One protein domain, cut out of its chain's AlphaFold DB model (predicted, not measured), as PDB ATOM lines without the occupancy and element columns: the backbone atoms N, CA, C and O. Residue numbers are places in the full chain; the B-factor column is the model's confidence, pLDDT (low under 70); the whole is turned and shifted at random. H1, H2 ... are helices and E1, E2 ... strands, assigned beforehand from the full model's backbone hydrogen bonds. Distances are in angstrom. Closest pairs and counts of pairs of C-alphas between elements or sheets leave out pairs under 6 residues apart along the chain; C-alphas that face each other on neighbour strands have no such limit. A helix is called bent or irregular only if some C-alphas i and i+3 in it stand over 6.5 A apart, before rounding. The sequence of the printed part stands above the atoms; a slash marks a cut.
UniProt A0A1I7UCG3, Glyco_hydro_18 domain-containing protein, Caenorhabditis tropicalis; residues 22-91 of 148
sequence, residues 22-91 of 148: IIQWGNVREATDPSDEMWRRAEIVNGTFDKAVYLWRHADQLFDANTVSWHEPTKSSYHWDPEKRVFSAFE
ATOM      1  N   ILE A  22    -158.637 -98.403  83.665       95.56
ATOM      2  CA  ILE A  22    -158.285 -97.906  84.981       95.56
ATOM      3  C   ILE A  22    -157.263 -98.882  85.529       95.56
ATOM      4  O   ILE A  22    -157.552-100.069  85.696       95.56
ATOM      5  N   ILE A  23    -156.053 -98.400  85.784       96.38
ATOM      6  CA  ILE A  23    -155.031 -99.195  86.450       96.38
ATOM      7  C   ILE A  23    -155.093 -98.855  87.928       96.38
ATOM      8  O   ILE A  23    -154.941 -97.695  88.307       96.38
ATOM      9  N   GLN A  24    -155.318 -99.872  88.748       97.50
ATOM     10  CA  GLN A  24    -155.432 -99.735  90.187       97.50
ATOM     11  C   GLN A  24    -154.291-100.471  90.879       97.50
ATOM     12  O   GLN A  24    -153.907-101.569  90.469       97.50
ATOM     13  N   TRP A  25    -153.772 -99.864  91.939       97.75
ATOM     14  CA  TRP A  25    -152.790-100.453  92.834       97.75
ATOM     15  C   TRP A  25    -153.299-100.389  94.271       97.75
ATOM     16  O   TRP A  25    -153.749 -99.334  94.722       97.75
ATOM     17  N   GLY A  26    -153.192-101.505  94.986       97.44
ATOM     18  CA  GLY A  26    -153.418-101.592  96.425       97.44
ATOM     19  C   GLY A  26    -152.119-101.488  97.221       97.44
ATOM     20  O   GLY A  26    -151.012-101.513  96.671       97.44
ATOM     21  N   ASN A  27    -152.250-101.374  98.545       97.31
ATOM     22  CA  ASN A  27    -151.129-101.215  99.481       97.31
ATOM     23  C   ASN A  27    -150.214-100.037  99.123       97.31
ATOM     24  O   ASN A  27    -148.990-100.089  99.279       97.31
ATOM     25  N   VAL A  28    -150.802 -98.956  98.624       97.50
ATOM     26  CA  VAL A  28    -150.063 -97.770  98.204       97.50
ATOM     27  C   VAL A  28    -149.762 -96.896  99.424       97.50
ATOM     28  O   VAL A  28    -150.509 -96.869 100.405       97.50
ATOM     29  N   ARG A  29    -148.582 -96.278  99.432       96.12
ATOM     30  CA  ARG A  29    -148.155 -95.332 100.470       96.12
ATOM     31  C   ARG A  29    -148.643 -93.919 100.166       96.12
ATOM     32  O   ARG A  29    -149.131 -93.628  99.074       96.12
ATOM     33  N   GLU A  30    -148.423 -93.030 101.128       95.62
ATOM     34  CA  GLU A  30    -148.549 -91.601 100.884       95.62
ATOM     35  C   GLU A  30    -147.648 -91.107  99.745       95.62
ATOM     36  O   GLU A  30    -146.725 -91.805  99.301       95.62
ATOM     37  N   ALA A  31    -147.954 -89.901  99.264       96.19
ATOM     38  CA  ALA A  31    -147.198 -89.229  98.220       96.19
ATOM     39  C   ALA A  31    -145.704 -89.199  98.562       96.19
ATOM     40  O   ALA A  31    -145.309 -88.926  99.698       96.19
ATOM     41  N   THR A  32    -144.859 -89.494  97.574       95.31
ATOM     42  CA  THR A  32    -143.404 -89.416  97.745       95.31
ATOM     43  C   THR A  32    -142.933 -87.979  97.930       95.31
ATOM     44  O   THR A  32    -141.915 -87.756  98.579       95.31
ATOM     45  N   ASP A  33    -143.682 -87.030  97.369       94.25
ATOM     46  CA  ASP A  33    -143.519 -85.595  97.552       94.25
ATOM     47  C   ASP A  33    -144.880 -85.012  97.976       94.25
ATOM     48  O   ASP A  33    -145.841 -85.131  97.219       94.25
ATOM     49  N   PRO A  34    -145.005 -84.385  99.158       90.31
ATOM     50  CA  PRO A  34    -146.260 -83.771  99.594       90.31
ATOM     51  C   PRO A  34    -146.759 -82.634  98.690       90.31
ATOM     52  O   PRO A  34    -147.919 -82.252  98.788       90.31
ATOM     53  N   SER A  35    -145.897 -82.064  97.842       94.06
ATOM     54  CA  SER A  35    -146.281 -81.045  96.859       94.06
ATOM     55  C   SER A  35    -146.798 -81.625  95.537       94.06
ATOM     56  O   SER A  35    -147.370 -80.885  94.737       94.06
ATOM     57  N   ASP A  36    -146.640 -82.936  95.321       95.44
ATOM     58  CA  ASP A  36    -147.094 -83.653  94.130       95.44
ATOM     59  C   ASP A  36    -147.693 -85.022  94.506       95.44
ATOM     60  O   ASP A  36    -147.018 -86.053  94.599       95.44
ATOM     61  N   GLU A  37    -149.011 -85.025  94.709       93.88
ATOM     62  CA  GLU A  37    -149.767 -86.176  95.205       93.88
ATOM     63  C   GLU A  37    -149.933 -87.331  94.198       93.88
ATOM     64  O   GLU A  37    -150.426 -88.402  94.577       93.88
ATOM     65  N   MET A  38    -149.522 -87.145  92.935       95.62
ATOM     66  CA  MET A  38    -149.601 -88.169  91.883       95.62
ATOM     67  C   MET A  38    -148.618 -89.317  92.138       95.62
ATOM     68  O   MET A  38    -148.918 -90.480  91.861       95.62
ATOM     69  N   TRP A  39    -147.425 -89.017  92.652       95.69
ATOM     70  CA  TRP A  39    -146.350 -90.003  92.734       95.69
ATOM     71  C   TRP A  39    -146.392 -90.753  94.055       95.69
ATOM     72  O   TRP A  39    -146.121 -90.209  95.125       95.69
ATOM     73  N   ARG A  40    -146.719 -92.043  93.981       95.81
ATOM     74  CA  ARG A  40    -146.854 -92.923  95.145       95.81
ATOM     75  C   ARG A  40    -146.169 -94.258  94.901       95.81
ATOM     76  O   ARG A  40    -145.941 -94.673  93.764       95.81
ATOM     77  N   ARG A  41    -145.830 -94.955  95.988       95.31
ATOM     78  CA  ARG A  41    -145.204 -96.283  95.937       95.31
ATOM     79  C   ARG A  41    -146.186 -97.350  96.408       95.31
ATOM     80  O   ARG A  41    -146.619 -97.302  97.557       95.31
ATOM     81  N   ALA A  42    -146.482 -98.318  95.543       95.88
ATOM     82  CA  ALA A  42    -147.156 -99.555  95.928       95.88
ATOM     83  C   ALA A  42    -146.193-100.468  96.699       95.88
ATOM     84  O   ALA A  42    -145.013-100.573  96.346       95.88
ATOM     85  N   GLU A  43    -146.680-101.118  97.749       96.19
ATOM     86  CA  GLU A  43    -145.919-102.111  98.501       96.19
ATOM     87  C   GLU A  43    -146.177-103.526  97.991       96.19
ATOM     88  O   GLU A  43    -147.247-103.852  97.479       96.19
ATOM     89  N   ILE A  44    -145.171-104.380  98.169       94.75
ATOM     90  CA  ILE A  44    -145.301-105.813  97.938       94.75
ATOM     91  C   ILE A  44    -145.863-106.437  99.213       94.75
ATOM     92  O   ILE A  44    -145.249-106.335 100.275       94.75
ATOM     93  N   VAL A  45    -146.995-107.126  99.095       92.06
ATOM     94  CA  VAL A  45    -147.605-107.903 100.180       92.06
ATOM     95  C   VAL A  45    -147.626-109.363  99.748       92.06
ATOM     96  O   VAL A  45    -148.022-109.683  98.631       92.06
ATOM     97  N   ASN A  46    -147.134-110.262 100.604       91.62
ATOM     98  CA  ASN A  46    -147.017-111.698 100.304       91.62
ATOM     99  C   ASN A  46    -146.267-112.008  98.989       91.62
ATOM    100  O   ASN A  46    -146.587-112.962  98.287       91.62
ATOM    101  N   GLY A  47    -145.262-111.194  98.651       92.88
ATOM    102  CA  GLY A  47    -144.408-111.404  97.479       92.88
ATOM    103  C   GLY A  47    -144.975-110.911  96.142       92.88
ATOM    104  O   GLY A  47    -144.279-111.030  95.137       92.88
ATOM    105  N   THR A  48    -146.174-110.315  96.108       93.06
ATOM    106  CA  THR A  48    -146.755-109.724  94.890       93.06
ATOM    107  C   THR A  48    -147.163-108.262  95.076       93.06
ATOM    108  O   THR A  48    -147.426-107.808  96.189       93.06
ATOM    109  N   PHE A  49    -147.235-107.524  93.967       93.38
ATOM    110  CA  PHE A  49    -147.991-106.275  93.922       93.38
ATOM    111  C   PHE A  49    -149.482-106.583  93.849       93.38
ATOM    112  O   PHE A  49    -149.901-107.473  93.104       93.38
ATOM    113  N   ASP A  50    -150.265-105.804  94.582       95.31
ATOM    114  CA  ASP A  50    -151.709-105.755  94.417       95.31
ATOM    115  C   ASP A  50    -152.025-104.786  93.271       95.31
ATOM    116  O   ASP A  50    -151.949-103.570  93.441       95.31
ATOM    117  N   LYS A  51    -152.244-105.324  92.068       95.44
ATOM    118  CA  LYS A  51    -152.527-104.547  90.857       95.44
ATOM    119  C   LYS A  51    -153.714-105.151  90.121       95.44
ATOM    120  O   LYS A  51    -153.698-106.338  89.794       95.44
ATOM    121  N   ALA A  52    -154.659-104.303  89.744       96.12
ATOM    122  CA  ALA A  52    -155.794-104.657  88.905       96.12
ATOM    123  C   ALA A  52    -155.916-103.704  87.706       96.12
ATOM    124  O   ALA A  52    -155.411-102.579  87.717       96.12
ATOM    125  N   VAL A  53    -156.560-104.183  86.643       95.38
ATOM    126  CA  VAL A  53    -156.912-103.379  85.468       95.38
ATOM    127  C   VAL A  53    -158.409-103.523  85.249       95.38
ATOM    128  O   VAL A  53    -158.899-104.635  85.057       95.38
ATOM    129  N   TYR A  54    -159.118-102.403  85.269       95.06
ATOM    130  CA  TYR A  54    -160.554-102.328  85.030       95.06
ATOM    131  C   TYR A  54    -160.835-101.586  83.725       95.06
ATOM    132  O   TYR A  54    -160.010-100.810  83.244       95.06
ATOM    133  N   LEU A  55    -162.000-101.839  83.140       93.31
ATOM    134  CA  LEU A  55    -162.488-101.079  81.992       93.31
ATOM    135  C   LEU A  55    -163.024 -99.727  82.474       93.31
ATOM    136  O   LEU A  55    -163.587 -99.661  83.568       93.31
ATOM    137  N   TRP A  56    -162.874 -98.673  81.668       92.38
ATOM    138  CA  TRP A  56    -163.363 -97.331  82.007       92.38
ATOM    139  C   TRP A  56    -164.858 -97.314  82.351       92.38
ATOM    140  O   TRP A  56    -165.249 -96.681  83.326       92.38
ATOM    141  N   ARG A  57    -165.676 -98.108  81.652       90.81
ATOM    142  CA  ARG A  57    -167.117 -98.254  81.931       90.81
ATOM    143  C   ARG A  57    -167.496 -98.732  83.342       90.81
ATOM    144  O   ARG A  57    -168.677 -98.774  83.651       90.81
ATOM    145  N   HIS A  58    -166.536 -99.152  84.171       92.12
ATOM    146  CA  HIS A  58    -166.768 -99.528  85.571       92.12
ATOM    147  C   HIS A  58    -166.242 -98.473  86.566       92.12
ATOM    148  O   HIS A  58    -166.090 -98.779  87.746       92.12
ATOM    149  N   ALA A  59    -165.898 -97.261  86.115       92.69
ATOM    150  CA  ALA A  59    -165.347 -96.207  86.973       92.69
ATOM    151  C   ALA A  59    -166.255 -95.879  88.172       92.69
ATOM    152  O   ALA A  59    -165.769 -95.741  89.294       92.69
ATOM    153  N   ASP A  60    -167.565 -95.834  87.939       92.56
ATOM    154  CA  ASP A  60    -168.610 -95.553  88.930       92.56
ATOM    155  C   ASP A  60    -168.671 -96.584  90.071       92.56
ATOM    156  O   ASP A  60    -169.086 -96.266  91.184       92.56
ATOM    157  N   GLN A  61    -168.214 -97.811  89.819       94.06
ATOM    158  CA  GLN A  61    -168.112 -98.878  90.818       94.06
ATOM    159  C   GLN A  61    -166.830 -98.788  91.653       94.06
ATOM    160  O   GLN A  61    -166.736 -99.423  92.705       94.06
ATOM    161  N   LEU A  62    -165.824 -98.044  91.182       94.50
ATOM    162  CA  LEU A  62    -164.496 -97.990  91.791       94.50
ATOM    163  C   LEU A  62    -164.292 -96.734  92.638       94.50
ATOM    164  O   LEU A  62    -163.621 -96.813  93.668       94.50
ATOM    165  N   PHE A  63    -164.837 -95.592  92.217       94.31
ATOM    166  CA  PHE A  63    -164.694 -94.316  92.916       94.31
ATOM    167  C   PHE A  63    -165.806 -93.325  92.547       94.31
ATOM    168  O   PHE A  63    -166.384 -93.379  91.466       94.31
ATOM    169  N   ASP A  64    -166.073 -92.373  93.444       93.81
ATOM    170  CA  ASP A  64    -166.958 -91.239  93.156       93.81
ATOM    171  C   ASP A  64    -166.231 -90.243  92.236       93.81
ATOM    172  O   ASP A  64    -165.102 -89.832  92.520       93.81
ATOM    173  N   ALA A  65    -166.886 -89.814  91.155       90.38
ATOM    174  CA  ALA A  65    -166.366 -88.818  90.222       90.38
ATOM    175  C   ALA A  65    -165.909 -87.513  90.911       90.38
ATOM    176  O   ALA A  65    -164.950 -86.888  90.459       90.38
ATOM    177  N   ASN A  66    -166.526 -87.125  92.034       94.19
ATOM    178  CA  ASN A  66    -166.145 -85.933  92.807       94.19
ATOM    179  C   ASN A  66    -164.825 -86.090  93.580       94.19
ATOM    180  O   ASN A  66    -164.272 -85.106  94.064       94.19
ATOM    181  N   THR A  67    -164.317 -87.317  93.700       95.38
ATOM    182  CA  THR A  67    -163.053 -87.639  94.383       95.38
ATOM    183  C   THR A  67    -161.888 -87.821  93.406       95.38
ATOM    184  O   THR A  67    -160.788 -88.223  93.796       95.38
ATOM    185  N   VAL A  68    -162.120 -87.545  92.122       97.00
ATOM    186  CA  VAL A  68    -161.101 -87.616  91.077       97.00
ATOM    187  C   VAL A  68    -160.229 -86.368  91.114       97.00
ATOM    188  O   VAL A  68    -160.705 -85.236  91.063       97.00
ATOM    189  N   SER A  69    -158.925 -86.596  91.148       97.56
ATOM    190  CA  SER A  69    -157.896 -85.570  91.130       97.56
ATOM    191  C   SER A  69    -157.294 -85.414  89.737       97.56
ATOM    192  O   SER A  69    -157.163 -86.365  88.962       97.56
ATOM    193  N   TRP A  70    -156.906 -84.181  89.417       97.62
ATOM    194  CA  TRP A  70    -156.270 -83.825  88.153       97.62
ATOM    195  C   TRP A  70    -154.799 -83.498  88.372       97.62
ATOM    196  O   TRP A  70    -154.474 -82.587  89.132       97.62
ATOM    197  N   HIS A  71    -153.915 -84.183  87.651       97.81
ATOM    198  CA  HIS A  71    -152.493 -83.875  87.669       97.81
ATOM    199  C   HIS A  71    -152.100 -83.079  86.423       97.81
ATOM    200  O   HIS A  71    -151.990 -83.609  85.313       97.81
ATOM    201  N   GLU A  72    -151.900 -81.778  86.617       97.25
ATOM    202  CA  GLU A  72    -151.630 -80.823  85.541       97.25
ATOM    203  C   GLU A  72    -150.344 -81.128  84.744       97.25
ATOM    204  O   GLU A  72    -150.415 -81.096  83.511       97.25
ATOM    205  N   PRO A  73    -149.201 -81.498  85.363       96.62
ATOM    206  CA  PRO A  73    -147.979 -81.827  84.625       96.62
ATOM    207  C   PRO A  73    -148.117 -83.013  83.663       96.62
ATOM    208  O   PRO A  73    -147.565 -82.975  82.563       96.62
ATOM    209  N   THR A  74    -148.847 -84.069  84.047       95.69
ATOM    210  CA  THR A  74    -149.013 -85.265  83.195       95.69
ATOM    211  C   THR A  74    -150.268 -85.224  82.336       95.69
ATOM    212  O   THR A  74    -150.409 -86.065  81.450       95.69
ATOM    213  N   LYS A  75    -151.178 -84.273  82.585       97.69
ATOM    214  CA  LYS A  75    -152.483 -84.186  81.918       97.69
ATOM    215  C   LYS A  75    -153.269 -85.496  82.036       97.69
ATOM    216  O   LYS A  75    -153.795 -86.013  81.044       97.69
ATOM    217  N   SER A  76    -153.307 -86.037  83.253       96.12
ATOM    218  CA  SER A  76    -153.966 -87.305  83.578       96.12
ATOM    219  C   SER A  76    -154.799 -87.188  84.845       96.12
ATOM    220  O   SER A  76    -154.519 -86.358  85.715       96.12
ATOM    221  N   SER A  77    -155.798 -88.056  84.936       96.94
ATOM    222  CA  SER A  77    -156.702 -88.146  86.073       96.94
ATOM    223  C   SER A  77    -156.331 -89.338  86.945       96.94
ATOM    224  O   SER A  77    -155.836 -90.361  86.462       96.94
ATOM    225  N   TYR A  78    -156.529 -89.182  88.246       97.75
ATOM    226  CA  TYR A  78    -156.273 -90.236  89.214       97.75
ATOM    227  C   TYR A  78    -157.226 -90.126  90.400       97.75
ATOM    228  O   TYR A  78    -157.846 -89.092  90.629       97.75
ATOM    229  N   HIS A  79    -157.331 -91.200  91.165       97.94
ATOM    230  CA  HIS A  79    -158.071 -91.251  92.413       97.94
ATOM    231  C   HIS A  79    -157.194 -91.890  93.492       97.94
ATOM    232  O   HIS A  79    -156.503 -92.878  93.230       97.94
ATOM    233  N   TRP A  80    -157.224 -91.321  94.695       97.56
ATOM    234  CA  TRP A  80    -156.513 -91.817  95.867       97.56
ATOM    235  C   TRP A  80    -157.496 -92.020  97.021       97.56
ATOM    236  O   TRP A  80    -158.097 -91.058  97.493       97.56
ATOM    237  N   ASP A  81    -157.626 -93.265  97.476       97.00
ATOM    238  CA  ASP A  81    -158.372 -93.648  98.675       97.00
ATOM    239  C   ASP A  81    -157.362 -93.962  99.796       97.00
ATOM    240  O   ASP A  81    -156.772 -95.053  99.801       97.00
ATOM    241  N   PRO A  82    -157.111 -93.025 100.732       95.88
ATOM    242  CA  PRO A  82    -156.145 -93.230 101.808       95.88
ATOM    243  C   PRO A  82    -156.591 -94.281 102.828       95.88
ATOM    244  O   PRO A  82    -155.742 -94.972 103.389       95.88
ATOM    245  N   GLU A  83    -157.899 -94.445 103.050       96.00
ATOM    246  CA  GLU A  83    -158.430 -95.414 104.017       96.00
ATOM    247  C   GLU A  83    -158.188 -96.847 103.539       96.00
ATOM    248  O   GLU A  83    -157.730 -97.699 104.303       96.00
ATOM    249  N   LYS A  84    -158.435 -97.107 102.250       96.38
ATOM    250  CA  LYS A  84    -158.190 -98.417 101.626       96.38
ATOM    251  C   LYS A  84    -156.770 -98.576 101.101       96.38
ATOM    252  O   LYS A  84    -156.382 -99.678 100.716       96.38
ATOM    253  N   ARG A  85    -155.991 -97.493 101.078       97.19
ATOM    254  CA  ARG A  85    -154.656 -97.422 100.472       97.19
ATOM    255  C   ARG A  85    -154.657 -97.843  99.000       97.19
ATOM    256  O   ARG A  85    -153.775 -98.587  98.555       97.19
ATOM    257  N   VAL A  86    -155.649 -97.361  98.253       97.62
ATOM    258  CA  VAL A  86    -155.871 -97.689  96.840       97.62
ATOM    259  C   VAL A  86    -155.635 -96.465  95.965       97.62
ATOM    260  O   VAL A  86    -156.243 -95.418  96.159       97.62
ATOM    261  N   PHE A  87    -154.779 -96.615  94.957       98.00
ATOM    262  CA  PHE A  87    -154.526 -95.593  93.945       98.00
ATOM    263  C   PHE A  87    -155.000 -96.078  92.581       98.00
ATOM    264  O   PHE A  87    -154.653 -97.182  92.166       98.00
ATOM    265  N   SER A  88    -155.760 -95.252  91.870       97.88
ATOM    266  CA  SER A  88    -156.263 -95.550  90.528       97.88
ATOM    267  C   SER A  88    -155.806 -94.470  89.554       97.88
ATOM    268  O   SER A  88    -156.037 -93.294  89.806       97.88
ATOM    269  N   ALA A  89    -155.191 -94.849  88.434       97.12
ATOM    270  CA  ALA A  89    -154.826 -93.941  87.346       97.12
ATOM    271  C   ALA A  89    -155.575 -94.324  86.071       97.12
ATOM    272  O   ALA A  89    -155.686 -95.510  85.746       97.12
ATOM    273  N   PHE A  90    -156.087 -93.325  85.359       96.00
ATOM    274  CA  PHE A  90    -156.973 -93.546  84.222       96.00
ATOM    275  C   PHE A  90    -157.059 -92.324  83.306       96.00
ATOM    276  O   PHE A  90    -156.572 -91.230  83.612       96.00
ATOM    277  N   GLU A  91    -157.708 -92.527  82.164       94.56
ATOM    278  CA  GLU A  91    -158.106 -91.463  81.255       94.56
ATOM    279  C   GLU A  91    -159.570 -91.074  81.494       94.56
ATOM    280  O   GLU A  91    -160.411 -91.941  81.689       94.56
TER     281      GLU A  91
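This is residues 22 to 91 of the 148 residues of the protein "Glyco_hydro_18 domain-containing protein" of Caenorhabditis tropicalis (UniProt A0A1I7UCG3). A strongly twisted sheet of five strands, E4 E1 E7 E6 E5, is covered on one face by the two-stranded hairpin E2 and E3, its strands crossed over those of the large sheet, in a small, lopsided sandwich. The short helix H1 lies over E1 on the other face of the large sheet, and the chain passes from one sheet to the other between E1 and E2 and back between E3 and E4. The printed part has 70 residues, with seven named strands and one named helix in the order E1 E2 E3 E4 H1 E5 E6 E7; both sheets are antiparallel and the class is mostly strand. It is compact and rounded, with a radius of gyration of the C-alphas of 11.9 A and spans of 31 by 30 by 20 A.

In the large sheet, E4 is residues 51 to 55, 13.8 A from first to last C-alpha, and E1 is residues 22 to 25, 9.9 A, beginning at C-alpha 22 at (-158.285, -97.906, 84.981). E7 is residues 86 to 90, 13.3 A, ending at C-alpha 90 at (-156.973, -93.546, 84.222). E6 is residues 76 to 81, 17.0 A, and E5 is residues 68 to 71, 10.0 A. In the second sheet, E2 is residues 28 to 33, 13.8 A, and E3 is residues 36 to 42, 16.0 A, with C-alpha 36 at (-147.094, -83.653, 94.130). H1 is residues 56 to 62, 9.9 A, and is irregular: C-alphas 57 and 60 are 7.6 A apart.

E4 and E5 are the edge strands of the large sheet. E4 and E1 are antiparallel neighbours, with N 24 and O 52 within hydrogen-bond range at 2.9 A, and E1 and E7 are antiparallel neighbours, with N 25 and O 87 within hydrogen-bond range at 2.8 A. E5, E6 and E7 form a meander, each strand the antiparallel neighbour of the one before, in two hairpins, with N 69 and O 78 at 2.8 A and N 79 and O 88 at 2.8 A. The E2 and E3 hairpin has N 29 and O 41 at 2.9 A. It makes a sandwich, two sheets face to face, with the large sheet: the facing parts are 9.9 A centre to centre, and the strands cross at 62 degrees. The closest C-alphas of E2 and E7 are those of Val 28 and Val 86, 6.0 A apart; for E3 and E5 they are those of Met 38 and His 71, 6.7 A. E1 runs on into E2 across a break of 2 residues, at 95 degrees. H1 is on the large sheet at a height of 8.7 A, over E1 and along the strands, at 16 degrees on the local plane; the closest C-alphas of H1 and E1 are those of Trp 56 and Ile 22, 5.9 A apart. In H1, 0 of 3 O i to N i+4 pairs and 3 of 4 O i to N i+3 pairs are within hydrogen-bond range. E2 and H1 are apart.

The two C-alphas farthest apart are those of Asn 46 and Glu 72, 34.5 A. The printed part has no cut and no long link; the link from E3 to E4, 8 residues, is short, and the others are tight. Within that link residues 44 to 45 pair with 48 to 49, antiparallel. The mean pLDDT of the printed part is 95.4, and no printed residue is under 70.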